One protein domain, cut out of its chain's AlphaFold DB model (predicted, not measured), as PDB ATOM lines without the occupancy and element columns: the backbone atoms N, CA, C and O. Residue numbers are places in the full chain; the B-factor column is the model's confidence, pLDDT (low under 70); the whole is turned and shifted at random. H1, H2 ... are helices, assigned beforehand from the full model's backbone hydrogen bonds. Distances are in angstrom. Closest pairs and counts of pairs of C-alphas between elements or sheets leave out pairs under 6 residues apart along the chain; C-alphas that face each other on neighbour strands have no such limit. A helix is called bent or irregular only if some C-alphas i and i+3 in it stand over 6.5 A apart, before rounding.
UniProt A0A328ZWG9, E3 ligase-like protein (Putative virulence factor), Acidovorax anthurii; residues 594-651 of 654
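What this domain is: This is residues 594 to 651 of the 654 residues of the protein "E3 ligase-like protein (Putative virulence factor)" of Acidovorax anthurii (UniProt A0A328ZWG9). One long helix, H2, makes the length of a rod, and the short helix H1 lies beside its last half, running opposite ways, as the short arm of a lopsided helical hairpin. A long unnamed stretch, residues 605 to 617, joins them. The printed part has 58 residues with two named helices, H1 then H2, and no named strand. The class is all helix; the whole is loose, radius of gyration of the C-alphas 14.8 A, and spans 50 by 17 by 12 A.

Where its parts are: H2, residues 618 to 649, is 46.3 A long, from C-alpha 618 at (-11.744, -41.816, -5.427) to C-alpha 649 at (-57.223, -48.693, 0.240). It is irregular: C-alphas 619 and 622 are 7.9 A apart. A kink of 27 degrees lies near residue 625. H1, residues 594 to 604, is 14.9 A long and begins at (-55.799, -39.247, -6.919).

How they stand to each other: H2 touches H1 with residues 638 to 642 alone; the closest C-alphas, of Phe 603 and Lys 638, are 7.1 A apart. They form a helical hairpin, at a shallow tilt of 15 degrees, opposite ways. Every O i to N i+4 pair is within hydrogen-bond range in H1, and 26 of 28 in H2.

The domain as a whole: The farthest C-alphas, of Ala 619 and Gly 651, are 50.0 A apart. The printed part has no cut. The link from H1 to H2 is long, 13 residues. Mean pLDDT of the printed part is 82.3; residues 615 to 625 are under 70.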
ATOM      1  N   GLU A 594     -55.991 -40.448  -7.742       95.44
ATOM      2  CA  GLU A 594     -55.799 -39.247  -6.919       95.44
ATOM      3  C   GLU A 594     -54.918 -39.529  -5.691       95.44
ATOM      4  O   GLU A 594     -53.962 -38.801  -5.447       95.44
ATOM      5  N   SER A 595     -55.159 -40.627  -4.964       94.75
ATOM      6  CA  SER A 595     -54.373 -40.980  -3.772       94.75
ATOM      7  C   SER A 595     -52.923 -41.348  -4.098       94.75
ATOM      8  O   SER A 595     -52.021 -41.054  -3.316       94.75
ATOM      9  N   PHE A 596     -52.678 -41.969  -5.256       94.19
ATOM     10  CA  PHE A 596     -51.310 -42.227  -5.715       94.19
ATOM     11  C   PHE A 596     -50.645 -40.969  -6.283       94.19
ATOM     12  O   PHE A 596     -49.454 -40.789  -6.062       94.19
ATOM     13  N   ALA A 597     -51.392 -40.056  -6.914       94.12
ATOM     14  CA  ALA A 597     -50.866 -38.754  -7.322       94.12
ATOM     15  C   ALA A 597     -50.483 -37.871  -6.119       94.12
ATOM     16  O   ALA A 597     -49.466 -37.186  -6.175       94.12
ATOM     17  N   GLU A 598     -51.236 -37.914  -5.013       94.94
ATOM     18  CA  GLU A 598     -50.855 -37.268  -3.746       94.94
ATOM     19  C   GLU A 598     -49.565 -37.867  -3.160       94.94
ATOM     20  O   GLU A 598     -48.685 -37.129  -2.712       94.94
ATOM     21  N   LEU A 599     -49.434 -39.200  -3.188       93.44
ATOM     22  CA  LEU A 599     -48.229 -39.901  -2.741       93.44
ATOM     23  C   LEU A 599     -47.015 -39.547  -3.611       93.44
ATOM     24  O   LEU A 599     -45.961 -39.202  -3.081       93.44
ATOM     25  N   ASP A 600     -47.158 -39.595  -4.936       92.75
ATOM     26  CA  ASP A 600     -46.091 -39.235  -5.867       92.75
ATOM     27  C   ASP A 600     -45.699 -37.756  -5.685       92.75
ATOM     28  O   ASP A 600     -44.535 -37.485  -5.404       92.75
ATOM     29  N   ALA A 601     -46.658 -36.822  -5.637       93.31
ATOM     30  CA  ALA A 601     -46.391 -35.397  -5.409       93.31
ATOM     31  C   ALA A 601     -45.711 -35.086  -4.059       93.31
ATOM     32  O   ALA A 601     -44.984 -34.094  -3.954       93.31
ATOM     33  N   LYS A 602     -45.929 -35.908  -3.022       93.75
ATOM     34  CA  LYS A 602     -45.191 -35.824  -1.751       93.75
ATOM     35  C   LYS A 602     -43.724 -36.224  -1.928       93.75
ATOM     36  O   LYS A 602     -42.849 -35.563  -1.371       93.75
ATOM     37  N   PHE A 603     -43.450 -37.295  -2.671       91.38
ATOM     38  CA  PHE A 603     -42.083 -37.762  -2.913       91.38
ATOM     39  C   PHE A 603     -41.338 -36.928  -3.967       91.38
ATOM     40  O   PHE A 603     -40.120 -36.813  -3.858       91.38
ATOM     41  N   ASP A 604     -42.043 -36.265  -4.883       90.44
ATOM     42  CA  ASP A 604     -41.489 -35.260  -5.806       90.44
ATOM     43  C   ASP A 604     -41.003 -33.997  -5.060       90.44
ATOM     44  O   ASP A 604     -40.071 -33.327  -5.489       90.44
ATOM     45  N   GLN A 605     -41.610 -33.675  -3.909       89.25
ATOM     46  CA  GLN A 605     -41.219 -32.554  -3.034       89.25
ATOM     47  C   GLN A 605     -40.166 -32.930  -1.974       89.25
ATOM     48  O   GLN A 605     -39.797 -32.102  -1.137       89.25
ATOM     49  N   HIS A 606     -39.704 -34.180  -1.955       90.38
ATOM     50  CA  HIS A 606     -38.745 -34.656  -0.964       90.38
ATOM     51  C   HIS A 606     -37.331 -34.131  -1.268       90.38
ATOM     52  O   HIS A 606     -36.899 -34.164  -2.413       90.38
ATOM     53  N   GLU A 607     -36.557 -33.741  -0.246       88.06
ATOM     54  CA  GLU A 607     -35.202 -33.162  -0.399       88.06
ATOM     55  C   GLU A 607     -34.251 -34.022  -1.257       88.06
ATOM     56  O   GLU A 607     -33.378 -33.510  -1.953       88.06
ATOM     57  N   PHE A 608     -34.430 -35.346  -1.229       87.88
ATOM     58  CA  PHE A 608     -33.647 -36.273  -2.049       87.88
ATOM     59  C   PHE A 608     -34.019 -36.275  -3.548       87.88
ATOM     60  O   PHE A 608     -33.177 -36.652  -4.355       87.88
ATOM     61  N   HIS A 609     -35.236 -35.881  -3.937       83.81
ATOM     62  CA  HIS A 609     -35.738 -36.028  -5.311       83.81
ATOM     63  C   HIS A 609     -34.865 -35.294  -6.340       83.81
ATOM     64  O   HIS A 609     -34.434 -35.887  -7.327       83.81
ATOM     65  N   ASP A 610     -34.536 -34.033  -6.054       86.19
ATOM     66  CA  ASP A 610     -33.723 -33.175  -6.923       86.19
ATOM     67  C   ASP A 610     -32.216 -33.254  -6.601       86.19
ATOM     68  O   ASP A 610     -31.421 -32.432  -7.064       86.19
ATOM     69  N   ARG A 611     -31.788 -34.221  -5.776       86.75
ATOM     70  CA  ARG A 611     -30.389 -34.337  -5.353       86.75
ATOM     71  C   ARG A 611     -29.530 -34.903  -6.482       86.75
ATOM     72  O   ARG A 611     -29.699 -36.046  -6.898       86.75
ATOM     73  N   GLU A 612     -28.543 -34.129  -6.924       84.12
ATOM     74  CA  GLU A 612     -27.595 -34.577  -7.945       84.12
ATOM     75  C   GLU A 612     -26.729 -35.757  -7.461       84.12
ATOM     76  O   GLU A 612     -26.290 -35.817  -6.307       84.12
ATOM     77  N   LEU A 613     -26.459 -36.696  -8.375       81.62
ATOM     78  CA  LEU A 613     -25.534 -37.809  -8.164       81.62
ATOM     79  C   LEU A 613     -24.092 -37.269  -8.050       81.62
ATOM     80  O   LEU A 613     -23.628 -36.634  -9.000       81.62
ATOM     81  N   PRO A 614     -23.351 -37.540  -6.956       80.69
ATOM     82  CA  PRO A 614     -21.979 -37.057  -6.815       80.69
ATOM     83  C   PRO A 614     -21.043 -37.621  -7.900       80.69
ATOM     84  O   PRO A 614     -21.245 -38.763  -8.334       80.69
ATOM     85  N   PRO A 615     -20.002 -36.870  -8.317       67.25
ATOM     86  CA  PRO A 615     -19.102 -37.279  -9.395       67.25
ATOM     87  C   PRO A 615     -18.396 -38.621  -9.148       67.25
ATOM     88  O   PRO A 615     -18.152 -39.026  -8.013       67.25
ATOM     89  N   ASP A 616     -18.015 -39.307 -10.226       59.69
ATOM     90  CA  ASP A 616     -17.154 -40.490 -10.150       59.69
ATOM     91  C   ASP A 616     -15.705 -40.127  -9.759       59.69
ATOM     92  O   ASP A 616     -15.174 -39.090 -10.154       59.69
ATOM     93  N   GLY A 617     -15.043 -41.033  -9.034       48.12
ATOM     94  CA  GLY A 617     -13.628 -40.937  -8.659       48.12
ATOM     95  C   GLY A 617     -13.374 -41.115  -7.159       48.12
ATOM     96  O   GLY A 617     -14.262 -40.907  -6.332       48.12
ATOM     97  N   ASP A 618     -12.139 -41.482  -6.806       54.81
ATOM     98  CA  ASP A 618     -11.744 -41.816  -5.427       54.81
ATOM     99  C   ASP A 618     -11.944 -40.653  -4.435       54.81
ATOM    100  O   ASP A 618     -12.201 -40.878  -3.255       54.81
ATOM    101  N   ALA A 619     -11.897 -39.407  -4.920       56.25
ATOM    102  CA  ALA A 619     -12.126 -38.198  -4.124       56.25
ATOM    103  C   ALA A 619     -13.582 -38.021  -3.642       56.25
ATOM    104  O   ALA A 619     -13.812 -37.275  -2.696       56.25
ATOM    105  N   HIS A 620     -14.549 -38.705  -4.264       61.00
ATOM    106  CA  HIS A 620     -15.987 -38.552  -3.999       61.00
ATOM    107  C   HIS A 620     -16.623 -39.804  -3.373       61.00
ATOM    108  O   HIS A 620     -17.844 -39.896  -3.251       61.00
ATOM    109  N   VAL A 621     -15.824 -40.800  -2.966       56.91
ATOM    110  CA  VAL A 621     -16.333 -42.088  -2.451       56.91
ATOM    111  C   VAL A 621     -17.245 -41.904  -1.235       56.91
ATOM    112  O   VAL A 621     -18.309 -42.517  -1.184       56.91
ATOM    113  N   GLU A 622     -16.881 -41.036  -0.289       62.50
ATOM    114  CA  GLU A 622     -17.695 -40.768   0.906       62.50
ATOM    115  C   GLU A 622     -19.026 -40.080   0.552       62.50
ATOM    116  O   GLU A 622     -20.084 -40.492   1.030       62.50
ATOM    117  N   GLU A 623     -18.998 -39.105  -0.361       62.44
ATOM    118  CA  GLU A 623     -20.191 -38.409  -0.861       62.44
ATOM    119  C   GLU A 623     -21.137 -39.369  -1.594       62.44
ATOM    120  O   GLU A 623     -22.352 -39.324  -1.393       62.44
ATOM    121  N   ARG A 624     -20.589 -40.294  -2.394       67.12
ATOM    122  CA  ARG A 624     -21.356 -41.338  -3.090       67.12
ATOM    123  C   ARG A 624     -21.929 -42.384  -2.144       67.12
ATOM    124  O   ARG A 624     -23.051 -42.829  -2.362       67.12
ATOM    125  N   VAL A 625     -21.205 -42.773  -1.093       68.56
ATOM    126  CA  VAL A 625     -21.747 -43.656  -0.046       68.56
ATOM    127  C   VAL A 625     -22.909 -42.962   0.668       68.56
ATOM    128  O   VAL A 625     -23.976 -43.561   0.787       68.56
ATOM    129  N   ALA A 626     -22.756 -41.692   1.051       72.25
ATOM    130  CA  ALA A 626     -23.829 -40.910   1.666       72.25
ATOM    131  C   ALA A 626     -25.044 -40.734   0.734       72.25
ATOM    132  O   ALA A 626     -26.184 -40.878   1.178       72.25
ATOM    133  N   TYR A 627     -24.817 -40.486  -0.561       79.56
ATOM    134  CA  TYR A 627     -25.877 -40.443  -1.571       79.56
ATOM    135  C   TYR A 627     -26.595 -41.791  -1.704       79.56
ATOM    136  O   TYR A 627     -27.819 -41.826  -1.681       79.56
ATOM    137  N   ASN A 628     -25.863 -42.906  -1.785       76.25
ATOM    138  CA  ASN A 628     -26.448 -44.243  -1.925       76.25
ATOM    139  C   ASN A 628     -27.268 -44.664  -0.694       76.25
ATOM    140  O   ASN A 628     -28.296 -45.318  -0.851       76.25
ATOM    141  N   VAL A 629     -26.842 -44.279   0.516       77.31
ATOM    142  CA  VAL A 629     -27.628 -44.480   1.746       77.31
ATOM    143  C   VAL A 629     -28.922 -43.667   1.680       77.31
ATOM    144  O   VAL A 629     -29.999 -44.243   1.811       77.31
ATOM    145  N   ALA A 630     -28.841 -42.371   1.364       72.88
ATOM    146  CA  ALA A 630     -30.022 -41.518   1.229       72.88
ATOM    147  C   ALA A 630     -30.973 -41.983   0.102       72.88
ATOM    148  O   ALA A 630     -32.190 -41.930   0.268       72.88
ATOM    149  N   ALA A 631     -30.439 -42.518  -1.001       76.56
ATOM    150  CA  ALA A 631     -31.216 -43.120  -2.086       76.56
ATOM    151  C   ALA A 631     -31.957 -44.382  -1.628       76.56
ATOM    152  O   ALA A 631     -33.132 -44.568  -1.943       76.56
ATOM    153  N   ALA A 632     -31.281 -45.253  -0.872       76.06
ATOM    154  CA  ALA A 632     -31.884 -46.457  -0.314       76.06
ATOM    155  C   ALA A 632     -32.965 -46.123   0.725       76.06
ATOM    156  O   ALA A 632     -34.012 -46.769   0.735       76.06
ATOM    157  N   ASP A 633     -32.743 -45.102   1.555       81.38
ATOM    158  CA  ASP A 633     -33.720 -44.605   2.527       81.38
ATOM    159  C   ASP A 633     -34.943 -43.974   1.841       81.38
ATOM    160  O   ASP A 633     -36.072 -44.291   2.213       81.38
ATOM    161  N   PHE A 634     -34.745 -43.168   0.792       80.62
ATOM    162  CA  PHE A 634     -35.820 -42.592  -0.027       80.62
ATOM    163  C   PHE A 634     -36.670 -43.670  -0.711       80.62
ATOM    164  O   PHE A 634     -37.894 -43.671  -0.584       80.62
ATOM    165  N   VAL A 635     -36.033 -44.633  -1.390       83.44
ATOM    166  CA  VAL A 635     -36.735 -45.746  -2.056       83.44
ATOM    167  C   VAL A 635     -37.466 -46.627  -1.042       83.44
ATOM    168  O   VAL A 635     -38.594 -47.046  -1.306       83.44
ATOM    169  N   ARG A 636     -36.862 -46.889   0.127       86.88
ATOM    170  CA  ARG A 636     -37.513 -47.640   1.207       86.88
ATOM    171  C   ARG A 636     -38.741 -46.894   1.726       86.88
ATOM    172  O   ARG A 636     -39.817 -47.476   1.715       86.88
ATOM    173  N   SER A 637     -38.606 -45.616   2.082       87.12
ATOM    174  CA  SER A 637     -39.712 -44.789   2.579       87.12
ATOM    175  C   SER A 637     -40.860 -44.696   1.568       87.12
ATOM    176  O   SER A 637     -42.013 -44.907   1.943       87.12
ATOM    177  N   LYS A 638     -40.566 -44.495   0.272       89.38
ATOM    178  CA  LYS A 638     -41.598 -44.513  -0.776       89.38
ATOM    179  C   LYS A 638     -42.288 -45.874  -0.884       89.38
ATOM    180  O   LYS A 638     -43.507 -45.924  -1.010       89.38
ATOM    181  N   SER A 639     -41.542 -46.977  -0.798       88.00
ATOM    182  CA  SER A 639     -42.115 -48.328  -0.846       88.00
ATOM    183  C   SER A 639     -42.934 -48.682   0.401       88.00
ATOM    184  O   SER A 639     -43.924 -49.404   0.279       88.00
ATOM    185  N   GLU A 640     -42.534 -48.214   1.583       91.50
ATOM    186  CA  GLU A 640     -43.263 -48.391   2.846       91.50
ATOM    187  C   GLU A 640     -44.593 -47.627   2.804       91.50
ATOM    188  O   GLU A 640     -45.641 -48.209   3.077       91.50
ATOM    189  N   GLU A 641     -44.582 -46.366   2.360       93.19
ATOM    190  CA  GLU A 641     -45.807 -45.571   2.215       93.19
ATOM    191  C   GLU A 641     -46.715 -46.048   1.072       93.19
ATOM    192  O   GLU A 641     -47.932 -46.079   1.250       93.19
ATOM    193  N   GLU A 642     -46.164 -46.487  -0.068       93.25
ATOM    194  CA  GLU A 642     -46.952 -47.116  -1.142       93.25
ATOM    195  C   GLU A 642     -47.641 -48.391  -0.632       93.25
ATOM    196  O   GLU A 642     -48.823 -48.605  -0.896       93.25
ATOM    197  N   SER A 643     -46.935 -49.206   0.159       92.75
ATOM    198  CA  SER A 643     -47.494 -50.426   0.758       92.75
ATOM    199  C   SER A 643     -48.585 -50.106   1.781       92.75
ATOM    200  O   SER A 643     -49.670 -50.679   1.713       92.75
ATOM    201  N   ALA A 644     -48.349 -49.148   2.682       93.25
ATOM    202  CA  ALA A 644     -49.344 -48.694   3.653       93.25
ATOM    203  C   ALA A 644     -50.596 -48.112   2.971       93.25
ATOM    204  O   ALA A 644     -51.719 -48.378   3.404       93.25
ATOM    205  N   LEU A 645     -50.427 -47.362   1.873       94.69
ATOM    206  CA  LEU A 645     -51.536 -46.849   1.069       94.69
ATOM    207  C   LEU A 645     -52.324 -47.990   0.406       94.69
ATOM    208  O   LEU A 645     -53.547 -48.017   0.517       94.69
ATOM    209  N   LEU A 646     -51.641 -48.955  -0.219       92.56
ATOM    210  CA  LEU A 646     -52.262 -50.143  -0.821       92.56
ATOM    211  C   LEU A 646     -53.077 -50.957   0.195       92.56
ATOM    212  O   LEU A 646     -54.197 -51.371  -0.108       92.56
ATOM    213  N   LEU A 647     -52.548 -51.166   1.406       91.31
ATOM    214  CA  LEU A 647     -53.258 -51.883   2.469       91.31
ATOM    215  C   LEU A 647     -54.487 -51.099   2.958       91.31
ATOM    216  O   LEU A 647     -55.585 -51.656   3.038       91.31
ATOM    217  N   LYS A 648     -54.324 -49.792   3.201       92.44
ATOM    218  CA  LYS A 648     -55.396 -48.885   3.634       92.44
ATOM    219  C   LYS A 648     -56.538 -48.800   2.616       92.44
ATOM    220  O   LYS A 648     -57.701 -48.832   3.012       92.44
ATOM    221  N   LEU A 649     -56.227 -48.701   1.321       90.31
ATOM    222  CA  LEU A 649     -57.223 -48.693   0.240       90.31
ATOM    223  C   LEU A 649     -57.958 -50.039   0.132       90.31
ATOM    224  O   LEU A 649     -59.160 -50.064  -0.115       90.31
ATOM    225  N   GLY A 650     -57.275 -51.149   0.434       84.50
ATOM    226  CA  GLY A 650     -57.883 -52.474   0.600       84.50
ATOM    227  C   GLY A 650     -58.692 -52.687   1.886       84.50
ATOM    228  O   GLY A 650     -59.125 -53.812   2.142       84.50
ATOM    229  N   GLY A 651     -58.875 -51.651   2.713       84.38
ATOM    230  CA  GLY A 651     -59.621 -51.724   3.972       84.38
ATOM    231  C   GLY A 651     -58.904 -52.468   5.104       84.38
ATOM    232  O   GLY A 651     -59.554 -52.867   6.069       84.38
TER     233      GLY A 651